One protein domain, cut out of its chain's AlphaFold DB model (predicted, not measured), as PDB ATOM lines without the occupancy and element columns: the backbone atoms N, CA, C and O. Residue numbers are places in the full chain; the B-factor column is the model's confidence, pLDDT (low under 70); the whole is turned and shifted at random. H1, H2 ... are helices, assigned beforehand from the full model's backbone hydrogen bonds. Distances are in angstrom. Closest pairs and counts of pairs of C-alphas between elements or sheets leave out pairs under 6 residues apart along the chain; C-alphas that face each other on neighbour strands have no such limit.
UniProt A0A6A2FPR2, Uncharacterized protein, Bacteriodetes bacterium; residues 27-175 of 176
ATOM      1  N   ASP A  27     299.088  -9.748  -6.747       77.44
ATOM      2  CA  ASP A  27     298.562  -9.323  -8.060       77.44
ATOM      3  C   ASP A  27     298.947  -7.875  -8.416       77.44
ATOM      4  O   ASP A  27     299.188  -7.543  -9.577       77.44
ATOM      5  N   SER A  28     299.077  -7.011  -7.401       84.56
ATOM      6  CA  SER A  28     299.515  -5.622  -7.553       84.56
ATOM      7  C   SER A  28     300.950  -5.475  -8.069       84.56
ATOM      8  O   SER A  28     301.213  -4.577  -8.867       84.56
ATOM      9  N   ALA A  29     301.876  -6.339  -7.648       92.19
ATOM     10  CA  ALA A  29     303.273  -6.279  -8.070       92.19
ATOM     11  C   ALA A  29     303.442  -6.784  -9.509       92.19
ATOM     12  O   ALA A  29     304.175  -6.175 -10.285       92.19
ATOM     13  N   ILE A  30     302.705  -7.836  -9.886       94.06
ATOM     14  CA  ILE A  30     302.691  -8.365 -11.260       94.06
ATOM     15  C   ILE A  30     302.128  -7.302 -12.211       94.06
ATOM     16  O   ILE A  30     302.754  -6.974 -13.216       94.06
ATOM     17  N   ALA A  31     300.996  -6.684 -11.854       94.25
ATOM     18  CA  ALA A  31     300.391  -5.629 -12.662       94.25
ATOM     19  C   ALA A  31     301.307  -4.400 -12.813       94.25
ATOM     20  O   ALA A  31     301.418  -3.844 -13.909       94.25
ATOM     21  N   ALA A  32     301.988  -3.989 -11.735       96.19
ATOM     22  CA  ALA A  32     302.951  -2.892 -11.774       96.19
ATOM     23  C   ALA A  32     304.148  -3.213 -12.683       96.19
ATOM     24  O   ALA A  32     304.520  -2.387 -13.514       96.19
ATOM     25  N   HIS A  33     304.699  -4.422 -12.581       97.38
ATOM     26  CA  HIS A  33     305.815  -4.868 -13.412       97.38
ATOM     27  C   HIS A  33     305.424  -4.971 -14.895       97.38
ATOM     28  O   HIS A  33     306.113  -4.439 -15.762       97.38
ATOM     29  N   ALA A  34     304.260  -5.551 -15.194       97.50
ATOM     30  CA  ALA A  34     303.704  -5.608 -16.544       97.50
ATOM     31  C   ALA A  34     303.545  -4.215 -17.168       97.50
ATOM     32  O   ALA A  34     303.866  -4.008 -18.338       97.50
ATOM     33  N   LYS A  35     303.073  -3.245 -16.374       97.94
ATOM     34  CA  LYS A  35     302.968  -1.849 -16.803       97.94
ATOM     35  C   LYS A  35     304.347  -1.260 -17.119       97.94
ATOM     36  O   LYS A  35     304.509  -0.660 -18.175       97.94
ATOM     37  N   GLN A  36     305.340  -1.481 -16.258       98.25
ATOM     38  CA  GLN A  36     306.715  -1.017 -16.482       98.25
ATOM     39  C   GLN A  36     307.349  -1.624 -17.742       98.25
ATOM     40  O   GLN A  36     308.058  -0.914 -18.453       98.25
ATOM     41  N   ILE A  37     307.069  -2.896 -18.052       98.31
ATOM     42  CA  ILE A  37     307.492  -3.539 -19.309       98.31
ATOM     43  C   ILE A  37     306.860  -2.829 -20.513       98.31
ATOM     44  O   ILE A  37     307.562  -2.471 -21.455       98.31
ATOM     45  N   LEU A  38     305.542  -2.595 -20.486       97.94
ATOM     46  CA  LEU A  38     304.830  -1.922 -21.583       97.94
ATOM     47  C   LEU A  38     305.306  -0.483 -21.806       97.94
ATOM     48  O   LEU A  38     305.356  -0.022 -22.944       97.94
ATOM     49  N   GLU A  39     305.657   0.217 -20.730       97.88
ATOM     50  CA  GLU A  39     306.202   1.577 -20.770       97.88
ATOM     51  C   GLU A  39     307.694   1.610 -21.150       97.88
ATOM     52  O   GLU A  39     308.252   2.688 -21.342       97.88
ATOM     53  N   GLY A  40     308.350   0.450 -21.271       96.94
ATOM     54  CA  GLY A  40     309.780   0.342 -21.571       96.94
ATOM     55  C   GLY A  40     310.691   0.786 -20.423       96.94
ATOM     56  O   GLY A  40     311.873   1.033 -20.646       96.94
ATOM     57  N   VAL A  41     310.153   0.896 -19.206       97.44
ATOM     58  CA  VAL A  41     310.895   1.261 -17.988       97.44
ATOM     59  C   VAL A  41     311.745   0.089 -17.500       97.44
ATOM     60  O   VAL A  41     312.837   0.296 -16.973       97.44
ATOM     61  N   VAL A  42     311.254  -1.139 -17.682       96.56
ATOM     62  CA  VAL A  42     311.953  -2.375 -17.318       96.56
ATOM     63  C   VAL A  42     312.075  -3.270 -18.546       96.56
ATOM     64  O   VAL A  42     311.092  -3.513 -19.247       96.56
ATOM     65  N   THR A  43     313.282  -3.780 -18.791       96.62
ATOM     66  CA  THR A  43     313.511  -4.857 -19.761       96.62
ATOM     67  C   THR A  43     313.161  -6.188 -19.094       96.62
ATOM     68  O   THR A  43     313.690  -6.449 -18.014       96.62
ATOM     69  N   PRO A  44     312.288  -7.017 -19.692       97.12
ATOM     70  CA  PRO A  44     311.952  -8.319 -19.129       97.12
ATOM     71  C   PRO A  44     313.177  -9.238 -19.121       97.12
ATOM     72  O   PRO A  44     313.988  -9.205 -20.046       97.12
ATOM     73  N   THR A  45     313.289 -10.060 -18.084       95.88
ATOM     74  CA  THR A  45     314.347 -11.067 -17.897       95.88
ATOM     75  C   THR A  45     313.710 -12.401 -17.504       95.88
ATOM     76  O   THR A  45     312.495 -12.494 -17.366       95.88
ATOM     77  N   ASP A  46     314.489 -13.461 -17.306       93.38
ATOM     78  CA  ASP A  46     314.014 -14.775 -16.845       93.38
ATOM     79  C   ASP A  46     313.625 -14.805 -15.347       93.38
ATOM     80  O   ASP A  46     313.711 -15.833 -14.672       93.38
ATOM     81  N   ASP A  47     313.175 -13.670 -14.805       94.25
ATOM     82  CA  ASP A  47     312.828 -13.518 -13.400       94.25
ATOM     83  C   ASP A  47     311.394 -13.968 -13.062       94.25
ATOM     84  O   ASP A  47     310.537 -14.245 -13.906       94.25
ATOM     85  N   LYS A  48     311.122 -14.032 -11.754       93.94
ATOM     86  CA  LYS A  48     309.820 -14.446 -11.221       93.94
ATOM     87  C   LYS A  48     308.673 -13.548 -11.697       93.94
ATOM     88  O   LYS A  48     307.577 -14.052 -11.918       93.94
ATOM     89  N   LEU A  49     308.885 -12.237 -11.811       95.50
ATOM     90  CA  LEU A  49     307.810 -11.305 -12.167       95.50
ATOM     91  C   LEU A  49     307.448 -11.416 -13.647       95.50
ATOM     92  O   LEU A  49     306.263 -11.428 -13.977       95.50
ATOM     93  N   THR A  50     308.442 -11.574 -14.516       96.94
ATOM     94  CA  THR A  50     308.250 -11.852 -15.940       96.94
ATOM     95  C   THR A  50     307.541 -13.190 -16.126       96.94
ATOM     96  O   THR A  50     306.552 -13.249 -16.856       96.94
ATOM     97  N   GLY A  51     307.952 -14.232 -15.393       95.81
ATOM     98  CA  GLY A  51     307.247 -15.517 -15.345       95.81
ATOM     99  C   GLY A  51     305.766 -15.365 -14.976       95.81
ATOM    100  O   GLY A  51     304.899 -15.800 -15.726       95.81
ATOM    101  N   CYS A  52     305.455 -14.639 -13.899       95.69
ATOM    102  CA  CYS A  52     304.074 -14.356 -13.489       95.69
ATOM    103  C   CYS A  52     303.259 -13.571 -14.540       95.69
ATOM    104  O   CYS A  52     302.050 -13.780 -14.684       95.69
ATOM    105  N   CYS A  53     303.890 -12.651 -15.275       96.94
ATOM    106  CA  CYS A  53     303.252 -11.961 -16.397       96.94
ATOM    107  C   CYS A  53     302.906 -12.934 -17.532       96.94
ATOM    108  O   CYS A  53     301.832 -12.822 -18.125       96.94
ATOM    109  N   LEU A  54     303.797 -13.885 -17.824       97.19
ATOM    110  CA  LEU A  54     303.577 -14.928 -18.824       97.19
ATOM    111  C   LEU A  54     302.475 -15.906 -18.383       97.19
ATOM    112  O   LEU A  54     301.589 -16.203 -19.179       97.19
ATOM    113  N   ASP A  55     302.438 -16.320 -17.113       96.50
ATOM    114  CA  ASP A  55     301.349 -17.139 -16.553       96.50
ATOM    115  C   ASP A  55     299.979 -16.455 -16.711       96.50
ATOM    116  O   ASP A  55     298.970 -17.086 -17.037       96.50
ATOM    117  N   SER A  56     299.941 -15.129 -16.535       95.62
ATOM    118  CA  SER A  56     298.713 -14.329 -16.634       95.62
ATOM    119  C   SER A  56     298.096 -14.323 -18.041       95.62
ATOM    120  O   SER A  56     296.909 -14.007 -18.187       95.62
ATOM    121  N   LEU A  57     298.854 -14.732 -19.066       95.31
ATOM    122  CA  LEU A  57     298.361 -14.970 -20.426       95.31
ATOM    123  C   LEU A  57     297.278 -16.058 -20.477       95.31
ATOM    124  O   LEU A  57     296.423 -16.025 -21.355       95.31
ATOM    125  N   PHE A  58     297.273 -16.984 -19.515       95.62
ATOM    126  CA  PHE A  58     296.326 -18.102 -19.434       95.62
ATOM    127  C   PHE A  58     295.236 -17.904 -18.373       95.62
ATOM    128  O   PHE A  58     294.534 -18.847 -18.012       95.62
ATOM    129  N   SER A  59     295.062 -16.678 -17.869       94.62
ATOM    130  CA  SER A  59     294.006 -16.357 -16.903       94.62
ATOM    131  C   SER A  59     292.613 -16.723 -17.431       94.62
ATOM    132  O   SER A  59     292.307 -16.533 -18.607       94.62
ATOM    133  N   ALA A  60     291.706 -17.164 -16.556       92.38
ATOM    134  CA  ALA A  60     290.302 -17.378 -16.920       92.38
ATOM    135  C   ALA A  60     289.593 -16.070 -17.335       92.38
ATOM    136  O   ALA A  60     288.621 -16.095 -18.094       92.38
ATOM    137  N   ASN A  61     290.091 -14.917 -16.879       93.12
ATOM    138  CA  ASN A  61     289.527 -13.608 -17.187       93.12
ATOM    139  C   ASN A  61     290.030 -13.084 -18.545       93.12
ATOM    140  O   ASN A  61     291.225 -12.853 -18.726       93.12
ATOM    141  N   LEU A  62     289.105 -12.842 -19.482       91.94
ATOM    142  CA  LEU A  62     289.428 -12.351 -20.827       91.94
ATOM    143  C   LEU A  62     290.164 -11.002 -20.806       91.94
ATOM    144  O   LEU A  62     291.146 -10.839 -21.519       91.94
ATOM    145  N   THR A  63     289.734 -10.050 -19.977       93.81
ATOM    146  CA  THR A  63     290.376  -8.730 -19.877       93.81
ATOM    147  C   THR A  63     291.817  -8.844 -19.381       93.81
ATOM    148  O   THR A  63     292.699  -8.154 -19.893       93.81
ATOM    149  N   THR A  64     292.078  -9.748 -18.433       94.19
ATOM    150  CA  THR A  64     293.438 -10.080 -17.999       94.19
ATOM    151  C   THR A  64     294.251 -10.626 -19.170       94.19
ATOM    152  O   THR A  64     295.302 -10.065 -19.477       94.19
ATOM    153  N   ARG A  65     293.756 -11.644 -19.883       94.94
ATOM    154  CA  ARG A  65     294.478 -12.215 -21.033       94.94
ATOM    155  C   ARG A  65     294.762 -11.185 -22.119       94.94
ATOM    156  O   ARG A  65     295.887 -11.099 -22.599       94.94
ATOM    157  N   GLU A  66     293.788 -10.350 -22.473       95.25
ATOM    158  CA  GLU A  66     293.971  -9.311 -23.489       95.25
ATOM    159  C   GLU A  66     295.042  -8.291 -23.088       95.25
ATOM    160  O   GLU A  66     295.853  -7.896 -23.930       95.25
ATOM    161  N   TYR A  67     295.091  -7.892 -21.815       96.81
ATOM    162  CA  TYR A  67     296.151  -7.027 -21.304       96.81
ATOM    163  C   TYR A  67     297.521  -7.714 -21.380       96.81
ATOM    164  O   TYR A  67     298.442  -7.179 -22.002       96.81
ATOM    165  N   TYR A  68     297.645  -8.922 -20.826       97.62
ATOM    166  CA  TYR A  68     298.917  -9.647 -20.786       97.62
ATOM    167  C   TYR A  68     299.373 -10.151 -22.158       97.62
ATOM    168  O   TYR A  68     300.571 -10.289 -22.372       97.62
ATOM    169  N   SER A  69     298.483 -10.288 -23.143       97.56
ATOM    170  CA  SER A  69     298.871 -10.549 -24.535       97.56
ATOM    171  C   SER A  69     299.724  -9.419 -25.125       97.56
ATOM    172  O   SER A  69     300.605  -9.668 -25.944       97.56
ATOM    173  N   LYS A  70     299.515  -8.166 -24.698       97.81
ATOM    174  CA  LYS A  70     300.349  -7.030 -25.124       97.81
ATOM    175  C   LYS A  70     301.717  -7.090 -24.455       97.81
ATOM    176  O   LYS A  70     302.728  -6.892 -25.122       97.81
ATOM    177  N   VAL A  71     301.732  -7.404 -23.159       98.12
ATOM    178  CA  VAL A  71     302.956  -7.582 -22.363       98.12
ATOM    179  C   VAL A  71     303.803  -8.702 -22.967       98.12
ATOM    180  O   VAL A  71     304.985  -8.506 -23.222       98.12
ATOM    181  N   PHE A  72     303.174  -9.832 -23.299       98.50
ATOM    182  CA  PHE A  72     303.797 -10.970 -23.965       98.50
ATOM    183  C   PHE A  72     304.494 -10.575 -25.271       98.50
ATOM    184  O   PHE A  72     305.643 -10.947 -25.477       98.50
ATOM    185  N   GLY A  73     303.858  -9.752 -26.111       98.00
ATOM    186  CA  GLY A  73     304.484  -9.268 -27.349       98.00
ATOM    187  C   GLY A  73     305.763  -8.455 -27.106       98.00
ATOM    188  O   GLY A  73     306.734  -8.586 -27.855       98.00
ATOM    189  N   VAL A  74     305.801  -7.649 -26.037       98.25
ATOM    190  CA  VAL A  74     307.022  -6.930 -25.631       98.25
ATOM    191  C   VAL A  74     308.076  -7.907 -25.118       98.25
ATOM    192  O   VAL A  74     309.225  -7.808 -25.545       98.25
ATOM    193  N   ILE A  75     307.689  -8.870 -24.275       98.50
ATOM    194  CA  ILE A  75     308.594  -9.908 -23.762       98.50
ATOM    195  C   ILE A  75     309.248 -10.655 -24.925       98.50
ATOM    196  O   ILE A  75     310.473 -10.657 -25.011       98.50
ATOM    197  N   VAL A  76     308.465 -11.170 -25.877       98.25
ATOM    198  CA  VAL A  76     308.970 -11.846 -27.086       98.25
ATOM    199  C   VAL A  76     309.997 -10.979 -27.815       98.25
ATOM    200  O   VAL A  76     311.081 -11.454 -28.133       98.25
ATOM    201  N   SER A  77     309.707  -9.691 -28.017       97.50
ATOM    202  CA  SER A  77     310.605  -8.774 -28.739       97.50
ATOM    203  C   SER A  77     311.931  -8.470 -28.032       97.50
ATOM    204  O   SER A  77     312.846  -7.924 -28.649       97.50
ATOM    205  N   LYS A  78     312.018  -8.764 -26.732       97.19
ATOM    206  CA  LYS A  78     313.182  -8.510 -25.874       97.19
ATOM    207  C   LYS A  78     313.846  -9.793 -25.375       97.19
ATOM    208  O   LYS A  78     314.800  -9.700 -24.616       97.19
ATOM    209  N   SER A  79     313.344 -10.956 -25.781       94.88
ATOM    210  CA  SER A  79     313.815 -12.245 -25.284       94.88
ATOM    211  C   SER A  79     315.114 -12.674 -25.955       94.88
ATOM    212  O   SER A  79     315.190 -12.753 -27.180       94.88
ATOM    213  N   ASP A  80     316.102 -13.020 -25.138       89.81
ATOM    214  CA  ASP A  80     317.345 -13.687 -25.514       89.81
ATOM    215  C   ASP A  80     317.727 -14.732 -24.446       89.81
ATOM    216  O   ASP A  80     317.036 -14.874 -23.432       89.81
ATOM    217  N   GLY A  81     318.777 -15.523 -24.700       90.81
ATOM    218  CA  GLY A  81     319.331 -16.484 -23.736       90.81
ATOM    219  C   GLY A  81     318.270 -17.331 -23.017       90.81
ATOM    220  O   GLY A  81     317.371 -17.885 -23.648       90.81
ATOM    221  N   ALA A  82     318.343 -17.381 -21.685       91.81
ATOM    222  CA  ALA A  82     317.418 -18.148 -20.845       91.81
ATOM    223  C   ALA A  82     315.952 -17.678 -20.943       91.81
ATOM    224  O   ALA A  82     315.031 -18.492 -20.863       91.81
ATOM    225  N   LEU A  83     315.710 -16.378 -21.163       94.38
ATOM    226  CA  LEU A  83     314.351 -15.871 -21.345       94.38
ATOM    227  C   LEU A  83     313.747 -16.385 -22.659       94.38
ATOM    228  O   LEU A  83     312.560 -16.701 -22.699       94.38
ATOM    229  N   SER A  84     314.547 -16.517 -23.720       93.94
ATOM    230  CA  SER A  84     314.062 -17.040 -25.004       93.94
ATOM    231  C   SER A  84     313.629 -18.507 -24.939       93.94
ATOM    232  O   SER A  84     312.604 -18.850 -25.526       93.94
ATOM    233  N   GLU A  85     314.325 -19.339 -24.157       92.38
ATOM    234  CA  GLU A  85     313.923 -20.731 -23.893       92.38
ATOM    235  C   GLU A  85     312.575 -20.783 -23.167       92.38
ATOM    236  O   GLU A  85     311.662 -21.506 -23.563       92.38
ATOM    237  N   LEU A  86     312.404 -19.954 -22.130       95.25
ATOM    238  CA  LEU A  86     311.129 -19.852 -21.425       95.25
ATOM    239  C   LEU A  86     310.013 -19.409 -22.380       95.25
ATOM    240  O   LEU A  86     308.932 -19.994 -22.396       95.25
ATOM    241  N   VAL A  87     310.264 -18.389 -23.197       97.69
ATOM    242  CA  VAL A  87     309.273 -17.829 -24.120       97.69
ATOM    243  C   VAL A  87     308.895 -18.797 -25.242       97.69
ATOM    244  O   VAL A  87     307.734 -18.779 -25.651       97.69
ATOM    245  N   GLY A  88     309.791 -19.681 -25.692       97.19
ATOM    246  CA  GLY A  88     309.464 -20.775 -26.617       97.19
ATOM    247  C   GLY A  88     308.341 -21.665 -26.104       97.19
ATOM    248  O   GLY A  88     307.313 -21.824 -26.778       97.19
ATOM    249  N   ILE A  89     308.457 -22.107 -24.851       96.31
ATOM    250  CA  ILE A  89     307.418 -22.877 -24.156       96.31
ATOM    251  C   ILE A  89     306.090 -22.102 -24.138       96.31
ATOM    252  O   ILE A  89     305.036 -22.655 -24.465       96.31
ATOM    253  N   TYR A  90     306.114 -20.807 -23.805       98.25
ATOM    254  CA  TYR A  90     304.901 -19.978 -23.773       98.25
ATOM    255  C   TYR A  90     304.286 -19.740 -25.156       98.25
ATOM    256  O   TYR A  90     303.062 -19.777 -25.279       98.25
ATOM    257  N   CYS A  91     305.088 -19.545 -26.207       98.31
ATOM    258  CA  CYS A  91     304.602 -19.430 -27.584       98.31
ATOM    259  C   CYS A  91     303.846 -20.695 -28.007       98.31
ATOM    260  O   CYS A  91     302.706 -20.608 -28.472       98.31
ATOM    261  N   LYS A  92     304.457 -21.868 -27.802       97.94
ATOM    262  CA  LYS A  92     303.857 -23.167 -28.128       97.94
ATOM    263  C   LYS A  92     302.579 -23.410 -27.319       97.94
ATOM    264  O   LYS A  92     301.547 -23.746 -27.899       97.94
ATOM    265  N   ASN A  93     302.605 -23.160 -26.011       97.44
ATOM    266  CA  ASN A  93     301.443 -23.354 -25.138       97.44
ATOM    267  C   ASN A  93     300.298 -22.382 -25.440       97.44
ATOM    268  O   ASN A  93     299.131 -22.769 -25.348       97.44
ATOM    269  N   TYR A  94     300.600 -21.134 -25.806       98.00
ATOM    270  CA  TYR A  94     299.582 -20.149 -26.164       98.00
ATOM    271  C   TYR A  94     298.878 -20.529 -27.469       98.00
ATOM    272  O   TYR A  94     297.648 -20.488 -27.537       98.00
ATOM    273  N   LEU A  95     299.645 -20.989 -28.461       98.00
ATOM    274  CA  LEU A  95     299.101 -21.530 -29.702       98.00
ATOM    275  C   LEU A  95     298.246 -22.788 -29.465       98.00
ATOM    276  O   LEU A  95     297.197 -22.916 -30.088       98.00
ATOM    277  N   ASP A  96     298.639 -23.679 -28.551       96.75
ATOM    278  CA  ASP A  96     297.866 -24.896 -28.256       96.75
ATOM    279  C   ASP A  96     296.581 -24.635 -27.463       96.75
ATOM    280  O   ASP A  96     295.510 -25.151 -27.788       96.75
ATOM    281  N   SER A  97     296.682 -23.821 -26.412       95.56
ATOM    282  CA  SER A  97     295.603 -23.645 -25.435       95.56
ATOM    283  C   SER A  97     294.572 -22.609 -25.876       95.56
ATOM    284  O   SER A  97     293.390 -22.742 -25.569       95.56
ATOM    285  N   LEU A  98     295.011 -21.558 -26.576       96.06
ATOM    286  CA  LEU A  98     294.172 -20.431 -26.992       96.06
ATOM    287  C   LEU A  98     294.448 -20.044 -28.460       96.06
ATOM    288  O   LEU A  98     294.726 -18.876 -28.747       96.06
ATOM    289  N   PRO A  99     294.329 -20.978 -29.425       96.38
ATOM    290  CA  PRO A  99     294.763 -20.771 -30.810       96.38
ATOM    291  C   PRO A  99     294.174 -19.523 -31.473       96.38
ATOM    292  O   PRO A  99     294.875 -18.805 -32.178       96.38
ATOM    293  N   LYS A 100     292.904 -19.190 -31.213       95.44
ATOM    294  CA  LYS A 100     292.282 -17.969 -31.757       95.44
ATOM    295  C   LYS A 100     292.925 -16.689 -31.237       95.44
ATOM    296  O   LYS A 100     293.140 -15.744 -31.996       95.44
ATOM    297  N   GLU A 101     293.185 -16.644 -29.932       96.00
ATOM    298  CA  GLU A 101     293.804 -15.486 -29.289       96.00
ATOM    299  C   GLU A 101     295.262 -15.366 -29.741       96.00
ATOM    300  O   GLU A 101     295.695 -14.267 -30.093       96.00
ATOM    301  N   TYR A 102     295.969 -16.496 -29.875       97.56
ATOM    302  CA  TYR A 102     297.307 -16.546 -30.458       97.56
ATOM    303  C   TYR A 102     297.327 -16.011 -31.891       97.56
ATOM    304  O   TYR A 102     298.113 -15.121 -32.191       97.56
ATOM    305  N   ILE A 103     296.445 -16.482 -32.779       97.56
ATOM    306  CA  ILE A 103     296.394 -16.019 -34.174       97.56
ATOM    307  C   ILE A 103     296.122 -14.510 -34.237       97.56
ATOM    308  O   ILE A 103     296.809 -13.779 -34.956       97.56
ATOM    309  N   LYS A 104     295.160 -14.010 -33.448       96.75
ATOM    310  CA  LYS A 104     294.871 -12.569 -33.337       96.75
ATOM    311  C   LYS A 104     296.108 -11.796 -32.869       96.75
ATOM    312  O   LYS A 104     296.448 -10.776 -33.471       96.75
ATOM    313  N   HIS A 105     296.784 -12.289 -31.831       97.44
ATOM    314  CA  HIS A 105     298.011 -11.703 -31.299       97.44
ATOM    315  C   HIS A 105     299.129 -11.696 -32.350       97.44
ATOM    316  O   HIS A 105     299.627 -10.622 -32.687       97.44
ATOM    317  N   TYR A 106     299.458 -12.850 -32.929       98.00
ATOM    318  CA  TYR A 106     300.483 -13.032 -33.955       98.00
ATOM    319  C   TYR A 106     300.266 -12.081 -35.133       98.00
ATOM    320  O   TYR A 106     301.182 -11.382 -35.556       98.00
ATOM    321  N   LYS A 107     299.028 -11.954 -35.627       97.19
ATOM    322  CA  LYS A 107     298.703 -11.049 -36.739       97.19
ATOM    323  C   LYS A 107     298.955  -9.577 -36.429       97.19
ATOM    324  O   LYS A 107     299.306  -8.847 -37.354       97.19
ATOM    325  N   SER A 108     298.796  -9.166 -35.170       97.00
ATOM    326  CA  SER A 108     299.068  -7.797 -34.714       97.00
ATOM    327  C   SER A 108     300.557  -7.479 -34.539       97.00
ATOM    328  O   SER A 108     300.909  -6.308 -34.414       97.00
ATOM    329  N   GLN A 109     301.433  -8.490 -34.559       97.50
ATOM    330  CA  GLN A 109     302.873  -8.307 -34.396       97.50
ATOM    331  C   GLN A 109     303.553  -7.754 -35.656       97.50
ATOM    332  O   GLN A 109     303.125  -7.994 -36.792       97.50
ATOM    333  N   SER A 110     304.674  -7.056 -35.445       97.31
ATOM    334  CA  SER A 110     305.578  -6.648 -36.522       97.31
ATOM    335  C   SER A 110     306.187  -7.872 -37.228       97.31
ATOM    336  O   SER A 110     306.282  -8.947 -36.631       97.31
ATOM    337  N   PRO A 111     306.663  -7.738 -38.480       97.50
ATOM    338  CA  PRO A 111     307.325  -8.844 -39.174       97.50
ATOM    339  C   PRO A 111     308.532  -9.421 -38.421       97.50
ATOM    340  O   PRO A 111     308.756 -10.626 -38.472       97.50
ATOM    341  N   SER A 112     309.299  -8.588 -37.706       97.06
ATOM    342  CA  SER A 112     310.425  -9.056 -36.887       97.06
ATOM    343  C   SER A 112     309.954  -9.887 -35.696       97.06
ATOM    344  O   SER A 112     310.515 -10.945 -35.440       97.06
ATOM    345  N   ASN A 113     308.891  -9.456 -35.013       96.88
ATOM    346  CA  ASN A 113     308.338 -10.201 -33.885       96.88
ATOM    347  C   ASN A 113     307.691 -11.511 -34.338       96.88
ATOM    348  O   ASN A 113     307.865 -12.522 -33.671       96.88
ATOM    349  N   LYS A 114     307.007 -11.532 -35.491       98.38
ATOM    350  CA  LYS A 114     306.487 -12.777 -36.082       98.38
ATOM    351  C   LYS A 114     307.593 -13.812 -36.276       98.38
ATOM    352  O   LYS A 114     307.455 -14.923 -35.790       98.38
ATOM    353  N   LYS A 115     308.730 -13.404 -36.850       98.25
ATOM    354  CA  LYS A 115     309.898 -14.285 -36.996       98.25
ATOM    355  C   LYS A 115     310.421 -14.818 -35.661       98.25
ATOM    356  O   LYS A 115     310.854 -15.962 -35.613       98.25
ATOM    357  N   LEU A 116     310.388 -14.014 -34.594       98.19
ATOM    358  CA  LEU A 116     310.760 -14.481 -33.254       98.19
ATOM    359  C   LEU A 116     309.789 -15.551 -32.753       98.19
ATOM    360  O   LEU A 116     310.243 -16.586 -32.290       98.19
ATOM    361  N   HIS A 117     308.478 -15.358 -32.910       98.44
ATOM    362  CA  HIS A 117     307.499 -16.403 -32.598       98.44
ATOM    363  C   HIS A 117     307.753 -17.686 -33.397       98.44
ATOM    364  O   HIS A 117     307.759 -18.770 -32.818       98.44
ATOM    365  N   ASP A 118     307.982 -17.566 -34.707       98.50
ATOM    366  CA  ASP A 118     308.223 -18.712 -35.587       98.50
ATOM    367  C   ASP A 118     309.470 -19.490 -35.139       98.50
ATOM    368  O   ASP A 118     309.436 -20.713 -35.002       98.50
ATOM    369  N   MET A 119     310.548 -18.762 -34.832       98.19
ATOM    370  CA  MET A 119     311.808 -19.304 -34.330       98.19
ATOM    371  C   MET A 119     311.651 -19.950 -32.953       98.19
ATOM    372  O   MET A 119     312.126 -21.060 -32.760       98.19
ATOM    373  N   PHE A 120     310.974 -19.291 -32.014       98.25
ATOM    374  CA  PHE A 120     310.776 -19.800 -30.658       98.25
ATOM    375  C   PHE A 120     309.886 -21.044 -30.630       98.25
ATOM    376  O   PHE A 120     310.124 -21.947 -29.843       98.25
ATOM    377  N   ILE A 121     308.883 -21.149 -31.505       98.38
ATOM    378  CA  ILE A 121     308.113 -22.394 -31.638       98.38
ATOM    379  C   ILE A 121     308.971 -23.481 -32.294       98.38
ATOM    380  O   ILE A 121     308.938 -24.632 -31.862       98.38
ATOM    381  N   ALA A 122     309.738 -23.138 -33.332       98.12
ATOM    382  CA  ALA A 122     310.608 -24.093 -34.012       98.12
ATOM    383  C   ALA A 122     311.677 -24.672 -33.074       98.12
ATOM    384  O   ALA A 122     311.927 -25.877 -33.130       98.12
ATOM    385  N   SER A 123     312.256 -23.857 -32.184       97.06
ATOM    386  CA  SER A 123     313.268 -24.310 -31.226       97.06
ATOM    387  C   SER A 123     312.726 -25.362 -30.266       97.06
ATOM    388  O   SER A 123     313.439 -26.316 -29.981       97.06
ATOM    389  N   GLU A 124     311.462 -25.267 -29.838       97.69
ATOM    390  CA  GLU A 124     310.854 -26.303 -28.990       97.69
ATOM    391  C   GLU A 124     310.859 -27.669 -29.686       97.69
ATOM    392  O   GLU A 124     311.218 -28.677 -29.087       97.69
ATOM    393  N   PHE A 125     310.515 -27.720 -30.977       97.62
ATOM    394  CA  PHE A 125     310.518 -28.977 -31.731       97.62
ATOM    395  C   PHE A 125     311.926 -29.458 -32.087       97.62
ATOM    396  O   PHE A 125     312.149 -30.665 -32.161       97.62
ATOM    397  N   TYR A 126     312.864 -28.534 -32.299       96.44
ATOM    398  CA  TYR A 126     314.278 -28.854 -32.485       96.44
ATOM    399  C   TYR A 126     314.874 -29.509 -31.233       96.44
ATOM    400  O   TYR A 126     315.583 -30.502 -31.345       96.44
ATOM    401  N   ILE A 127     314.561 -28.974 -30.049       94.25
ATOM    402  CA  ILE A 127     315.039 -29.484 -28.757       94.25
ATOM    403  C   ILE A 127     314.362 -30.817 -28.403       94.25
ATOM    404  O   ILE A 127     315.007 -31.706 -27.849       94.25
ATOM    405  N   GLU A 128     313.070 -30.973 -28.709       92.12
ATOM    406  CA  GLU A 128     312.312 -32.201 -28.429       92.12
ATOM    407  C   GLU A 128     312.670 -33.375 -29.356       92.12
ATOM    408  O   GLU A 128     312.588 -34.530 -28.933       92.12
ATOM    409  N   GLY A 129     313.011 -33.110 -30.621       89.00
ATOM    410  CA  GLY A 129     313.285 -34.142 -31.623       89.00
ATOM    411  C   GLY A 129     314.718 -34.675 -31.567       89.00
ATOM    412  O   GLY A 129     315.665 -33.903 -31.446       89.00
ATOM    413  N   ALA A 130     314.912 -35.990 -31.734       83.06
ATOM    414  CA  ALA A 130     316.263 -36.553 -31.824       83.06
ATOM    415  C   ALA A 130     316.961 -36.205 -33.153       83.06
ATOM    416  O   ALA A 130     318.187 -36.107 -33.218       83.06
ATOM    417  N   ASP A 131     316.176 -36.024 -34.218       93.81
ATOM    418  CA  ASP A 131     316.627 -35.586 -35.533       93.81
ATOM    419  C   ASP A 131     315.570 -34.709 -36.230       93.81
ATOM    420  O   ASP A 131     314.441 -34.537 -35.759       93.81
ATOM    421  N   ILE A 132     315.935 -34.167 -37.397       94.19
ATOM    422  CA  ILE A 132     315.060 -33.297 -38.192       94.19
ATOM    423  C   ILE A 132     313.736 -33.970 -38.587       94.19
ATOM    424  O   ILE A 132     312.696 -33.313 -38.670       94.19
ATOM    425  N   LYS A 133     313.740 -35.282 -38.837       95.94
ATOM    426  CA  LYS A 133     312.547 -36.025 -39.246       95.94
ATOM    427  C   LYS A 133     311.585 -36.162 -38.069       95.94
ATOM    428  O   LYS A 133     310.387 -35.940 -38.248       95.94
ATOM    429  N   GLU A 134     312.086 -36.494 -36.884       96.50
ATOM    430  CA  GLU A 134     311.284 -36.552 -35.659       96.50
ATOM    431  C   GLU A 134     310.727 -35.178 -35.269       96.50
ATOM    432  O   GLU A 134     309.546 -35.078 -34.917       96.50
ATOM    433  N   ALA A 135     311.520 -34.112 -35.419       96.69
ATOM    434  CA  ALA A 135     311.068 -32.742 -35.191       96.69
ATOM    435  C   ALA A 135     309.895 -32.367 -36.121       96.69
ATOM    436  O   ALA A 135     308.866 -31.869 -35.656       96.69
ATOM    437  N   TYR A 136     309.976 -32.688 -37.421       96.88
ATOM    438  CA  TYR A 136     308.868 -32.443 -38.358       96.88
ATOM    439  C   TYR A 136     307.608 -33.233 -38.041       96.88
ATOM    440  O   TYR A 136     306.506 -32.698 -38.188       96.88
ATOM    441  N   ILE A 137     307.750 -34.502 -37.655       96.88
ATOM    442  CA  ILE A 137     306.606 -35.341 -37.289       96.88
ATOM    443  C   ILE A 137     305.894 -34.725 -36.082       96.88
ATOM    444  O   ILE A 137     304.672 -34.564 -36.113       96.88
ATOM    445  N   SER A 138     306.653 -34.317 -35.065       97.44
ATOM    446  CA  SER A 138     306.123 -33.714 -33.840       97.44
ATOM    447  C   SER A 138     305.435 -32.375 -34.108       97.44
ATOM    448  O   SER A 138     304.292 -32.183 -33.691       97.44
ATOM    449  N   LEU A 139     306.060 -31.493 -34.893       97.81
ATOM    450  CA  LEU A 139     305.473 -30.219 -35.323       97.81
ATOM    451  C   LEU A 139     304.187 -30.435 -36.125       97.81
ATOM    452  O   LEU A 139     303.163 -29.804 -35.863       97.81
ATOM    453  N   SER A 140     304.213 -31.343 -37.103       97.31
ATOM    454  CA  SER A 140     303.052 -31.613 -37.957       97.31
ATOM    455  C   SER A 140     301.885 -32.162 -37.145       97.31
ATOM    456  O   SER A 140     300.745 -31.741 -37.345       97.31
ATOM    457  N   LYS A 141     302.170 -33.064 -36.197       97.62
ATOM    458  CA  LYS A 141     301.169 -33.585 -35.269       97.62
ATOM    459  C   LYS A 141     300.597 -32.469 -34.395       97.62
ATOM    460  O   LYS A 141     299.382 -32.374 -34.272       97.62
ATOM    461  N   PHE A 142     301.448 -31.612 -33.840       98.06
ATOM    462  CA  PHE A 142     301.022 -30.482 -33.023       98.06
ATOM    463  C   PHE A 142     300.042 -29.574 -33.779       98.06
ATOM    464  O   PHE A 142     298.927 -29.358 -33.318       98.06
ATOM    465  N   PHE A 143     300.391 -29.110 -34.983       97.62
ATOM    466  CA  PHE A 143     299.493 -28.254 -35.768       97.62
ATOM    467  C   PHE A 143     298.222 -28.975 -36.225       97.62
ATOM    468  O   PHE A 143     297.177 -28.337 -36.360       97.62
ATOM    469  N   PHE A 144     298.285 -30.287 -36.462       96.12
ATOM    470  CA  PHE A 144     297.087 -31.083 -36.704       96.12
ATOM    471  C   PHE A 144     296.156 -31.046 -35.488       96.12
ATOM    472  O   PHE A 144     294.987 -30.705 -35.651       96.12
ATOM    473  N   ASP A 145     296.674 -31.315 -34.286       96.00
ATOM    474  CA  ASP A 145     295.899 -31.305 -33.042       96.00
ATOM    475  C   ASP A 145     295.312 -29.909 -32.752       96.00
ATOM    476  O   ASP A 145     294.128 -29.797 -32.433       96.00
ATOM    477  N   VAL A 146     296.091 -28.834 -32.948       96.06
ATOM    478  CA  VAL A 146     295.633 -27.439 -32.786       96.06
ATOM    479  C   VAL A 146     294.454 -27.123 -33.707       96.06
ATOM    480  O   VAL A 146     293.482 -26.500 -33.281       96.06
ATOM    481  N   LYS A 147     294.492 -27.589 -34.961       94.31
ATOM    482  CA  LYS A 147     293.384 -27.408 -35.913       94.31
ATOM    483  C   LYS A 147     292.115 -28.150 -35.482       94.31
ATOM    484  O   LYS A 147     291.036 -27.733 -35.877       94.31
ATOM    485  N   GLN A 148     292.220 -29.213 -34.681       92.25
ATOM    486  CA  GLN A 148     291.060 -29.948 -34.157       92.25
ATOM    487  C   GLN A 148     290.459 -29.328 -32.883       92.25
ATOM    488  O   GLN A 148     289.479 -29.857 -32.362       92.25
ATOM    489  N   ARG A 149     291.032 -28.243 -32.338       90.62
ATOM    490  CA  ARG A 149     290.514 -27.598 -31.121       90.62
ATOM    491  C   ARG A 149     289.162 -26.927 -31.380       90.62
ATOM    492  O   ARG A 149     288.922 -26.349 -32.443       90.62
ATOM    493  N   ASP A 150     288.304 -26.949 -30.362       80.62
ATOM    494  CA  ASP A 150     286.952 -26.402 -30.452       80.62
ATOM    495  C   ASP A 150     286.932 -24.937 -30.898       80.62
ATOM    496  O   ASP A 150     287.657 -24.062 -30.413       80.62
ATOM    497  N   GLY A 151     286.034 -24.664 -31.841       77.75
ATOM    498  CA  GLY A 151     285.789 -23.332 -32.364       77.75
ATOM    499  C   GLY A 151     286.759 -22.877 -33.451       77.75
ATOM    500  O   GLY A 151     286.560 -21.774 -33.951       77.75
ATOM    501  N   ILE A 152     287.776 -23.640 -33.846       86.50
ATOM    502  CA  ILE A 152     288.589 -23.277 -35.014       86.50
ATOM    503  C   ILE A 152     287.748 -23.445 -36.290       86.50
ATOM    504  O   ILE A 152     287.192 -24.509 -36.547       86.50
ATOM    505  N   TYR A 153     287.627 -22.372 -37.082       83.12
ATOM    506  CA  TYR A 153     286.838 -22.344 -38.317       83.12
ATOM    507  C   TYR A 153     287.736 -22.150 -39.538       83.12
ATOM    508  O   TYR A 153     288.913 -21.821 -39.426       83.12
ATOM    509  N   THR A 154     287.177 -22.311 -40.739       83.56
ATOM    510  CA  THR A 154     287.917 -22.313 -42.013       83.56
ATOM    511  C   THR A 154     288.890 -21.141 -42.190       83.56
ATOM    512  O   THR A 154     289.954 -21.314 -42.778       83.56
ATOM    513  N   LYS A 155     288.560 -19.947 -41.679       87.75
ATOM    514  CA  LYS A 155     289.460 -18.790 -41.749       87.75
ATOM    515  C   LYS A 155     290.708 -18.996 -40.886       87.75
ATOM    516  O   LYS A 155     291.817 -18.800 -41.374       87.75
ATOM    517  N   GLU A 156     290.530 -19.408 -39.637       92.25
ATOM    518  CA  GLU A 156     291.614 -19.702 -38.704       92.25
ATOM    519  C   GLU A 156     292.474 -20.882 -39.184       92.25
ATOM    520  O   GLU A 156     293.677 -20.870 -38.956       92.25
ATOM    521  N   TYR A 157     291.913 -21.857 -39.915       92.12
ATOM    522  CA  TYR A 157     292.699 -22.944 -40.529       92.12
ATOM    523  C   TYR A 157     293.771 -22.409 -41.478       92.12
ATOM    524  O   TYR A 157     294.927 -22.815 -41.379       92.12
ATOM    525  N   LYS A 158     293.399 -21.483 -42.370       94.69
ATOM    526  CA  LYS A 158     294.347 -20.877 -43.309       94.69
ATOM    527  C   LYS A 158     295.437 -20.101 -42.566       94.69
ATOM    528  O   LYS A 158     296.610 -20.207 -42.899       94.69
ATOM    529  N   GLU A 159     295.051 -19.350 -41.540       96.38
ATOM    530  CA  GLU A 159     295.995 -18.582 -40.720       96.38
ATOM    531  C   GLU A 159     296.957 -19.515 -39.953       96.38
ATOM    532  O   GLU A 159     298.152 -19.240 -39.875       96.38
ATOM    533  N   LEU A 160     296.473 -20.661 -39.463       96.69
ATOM    534  CA  LEU A 160     297.308 -21.703 -38.856       96.69
ATOM    535  C   LEU A 160     298.237 -22.383 -39.860       96.69
ATOM    536  O   LEU A 160     299.348 -22.742 -39.490       96.69
ATOM    537  N   GLU A 161     297.815 -22.582 -41.108       96.31
ATOM    538  CA  GLU A 161     298.680 -23.111 -42.170       96.31
ATOM    539  C   GLU A 161     299.813 -22.146 -42.512       96.31
ATOM    540  O   GLU A 161     300.955 -22.574 -42.651       96.31
ATOM    541  N   GLU A 162     299.525 -20.847 -42.583       97.38
ATOM    542  CA  GLU A 162     300.542 -19.814 -42.797       97.38
ATOM    543  C   GLU A 162     301.569 -19.795 -41.653       97.38
ATOM    544  O   GLU A 162     302.774 -19.792 -41.911       97.38
ATOM    545  N   ILE A 163     301.111 -19.865 -40.397       98.38
ATOM    546  CA  ILE A 163     301.996 -19.967 -39.224       98.38
ATOM    547  C   ILE A 163     302.794 -21.278 -39.266       98.38
ATOM    548  O   ILE A 163     304.005 -21.263 -39.075       98.38
ATOM    549  N   GLN A 164     302.149 -22.412 -39.556       98.50
ATOM    550  CA  GLN A 164     302.810 -23.716 -39.647       98.50
ATOM    551  C   GLN A 164     303.948 -23.700 -40.672       98.50
ATOM    552  O   GLN A 164     305.032 -24.205 -40.389       98.50
ATOM    553  N   LEU A 165     303.713 -23.121 -41.853       98.38
ATOM    554  CA  LEU A 165     304.732 -22.984 -42.890       98.38
ATOM    555  C   LEU A 165     305.905 -22.124 -42.410       98.38
ATOM    556  O   LEU A 165     307.052 -22.517 -42.604       98.38
ATOM    557  N   ALA A 166     305.638 -20.999 -41.744       98.50
ATOM    558  CA  ALA A 166     306.688 -20.137 -41.206       98.50
ATOM    559  C   ALA A 166     307.551 -20.858 -40.154       98.50
ATOM    560  O   ALA A 166     308.777 -20.840 -40.249       98.50
ATOM    561  N   VAL A 167     306.923 -21.580 -39.219       98.50
ATOM    562  CA  VAL A 167     307.631 -22.387 -38.208       98.50
ATOM    563  C   VAL A 167     308.445 -23.509 -38.868       98.50
ATOM    564  O   VAL A 167     309.575 -23.765 -38.463       98.50
ATOM    565  N   VAL A 168     307.915 -24.164 -39.907       98.25
ATOM    566  CA  VAL A 168     308.648 -25.184 -40.682       98.25
ATOM    567  C   VAL A 168     309.904 -24.600 -41.324       98.25
ATOM    568  O   VAL A 168     310.957 -25.232 -41.267       98.25
ATOM    569  N   GLU A 169     309.830 -23.406 -41.913       98.00
ATOM    570  CA  GLU A 169     311.006 -22.745 -42.492       98.00
ATOM    571  C   GLU A 169     312.034 -22.356 -41.419       98.00
ATOM    572  O   GLU A 169     313.234 -22.572 -41.611       98.00
ATOM    573  N   SER A 170     311.588 -21.870 -40.257       97.94
ATOM    574  CA  SER A 170     312.473 -21.638 -39.109       97.94
ATOM    575  C   SER A 170     313.150 -22.928 -38.640       97.94
ATOM    576  O   SER A 170     314.365 -22.935 -38.454       97.94
ATOM    577  N   LEU A 171     312.416 -24.040 -38.538       97.56
ATOM    578  CA  LEU A 171     312.974 -25.338 -38.151       97.56
ATOM    579  C   LEU A 171     314.020 -25.838 -39.158       97.56
ATOM    580  O   LEU A 171     315.089 -26.282 -38.746       97.56
ATOM    581  N   LYS A 172     313.768 -25.712 -40.472       96.56
ATOM    582  CA  LYS A 172     314.762 -26.034 -41.522       96.56
ATOM    583  C   LYS A 172     316.075 -25.307 -41.287       96.56
ATOM    584  O   LYS A 172     317.135 -25.912 -41.406       96.56
ATOM    585  N   SER A 173     315.998 -24.016 -40.972       96.00
ATOM    586  CA  SER A 173     317.182 -23.175 -40.799       96.00
ATOM    587  C   SER A 173     318.059 -23.577 -39.610       96.00
ATOM    588  O   SER A 173     319.235 -23.248 -39.616       96.00
ATOM    589  N   MET A 174     317.521 -24.314 -38.631       95.25
ATOM    590  CA  MET A 174     318.263 -24.769 -37.447       95.25
ATOM    591  C   MET A 174     319.104 -26.035 -37.688       95.25
ATOM    592  O   MET A 174     319.962 -26.357 -36.871       95.25
ATOM    593  N   TYR A 175     318.857 -26.764 -38.781       91.06
ATOM    594  CA  TYR A 175     319.609 -27.975 -39.151       91.06
ATOM    595  C   TYR A 175     320.611 -27.755 -40.295       91.06
ATOM    596  O   TYR A 175     321.303 -28.702 -40.674       91.06
TER     597      TYR A 175
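This is residues 27 to 175 of the 176 residues of an uncharacterized protein of Bacteriodetes bacterium (UniProt A0A6A2FPR2). Helices are stacked in layers along the longest axis, with H1 at one end, H2 and H3 next to it, and the hairpin of H7 and H8 at the other end. In the middle H4 and H6 cross nearly at right angles, and the short H5 packs on H8. The printed part has 149 residues with eight named helices, H1 to H8 in chain order, and no named strand; the class is all helix. It is compact, with a radius of gyration of the C-alphas of 15.2 A and spans of 44 by 34 by 24 A.

H1, residues 27 to 38, touches H2, residues 48 to 58, with residues 29 to 34 alone, about perpendicular at 87 degrees; the closest C-alphas, of Ile 30 and Leu 49, are 6.0 A apart. H2 touches H3, residues 62 to 78, at a steep tilt of 50 degrees, opposite ways, the closest C-alphas being those of Leu 57 and Arg 65, 4.8 A apart. H3 and H4, residues 81 to 97, form a helical hairpin but only just touch, with 3 pairs of C-alphas within 8 A, the closest those of Val 76 and Val 87 at 6.7 A. H5, residues 99 to 108, touches H4 only at the corner, and only just, with 3 pairs; the C-alphas of Leu 95 and Tyr 102 are closest, at 5.4 A. H6, residues 111 to 128, touches H4 with residues 117 to 124 alone, about perpendicular at 89 degrees; the C-alphas of Gly 88 and Phe 120 are closest, at 4.4 A. H7, residues 132 to 147, and H8, residues 154 to 174, form a helical hairpin at a shallow tilt of 17 degrees, opposite ways, with the C-alphas of Lys 147 and Tyr 157 closest, at 6.5 A. H8 touches H6 with 18 pairs of C-alphas within 8 A, the closest those of Asp 118 and Val 167 at 4.6 A. H1 is apart from H4, H5, H6, H7 and H8. Every O i to N i+4 pair is within hydrogen-bond range in H1, H5, H7 and H8; the counts are 5 of 7 in H2, 12 of 13 in H3, 12 of 13 in H4 and 12 of 14 in H6.

H1 begins at C-alpha 27, (298.562, -9.323, -8.060). H3 is 24.6 A long, with a kink of 26 degrees near residue 70; H4 is 24.8 A, H6 26.2 A and H7 22.6 A. H8, 30.8 A, ends at C-alpha 174, (318.263, -24.769, -37.447).

The two C-alphas farthest apart, of Ser 28 and Lys 133, are 45.8 A apart. The printed part has no cut, and no link is long. The mean pLDDT of the printed part is 95.4, and no printed residue is under 70.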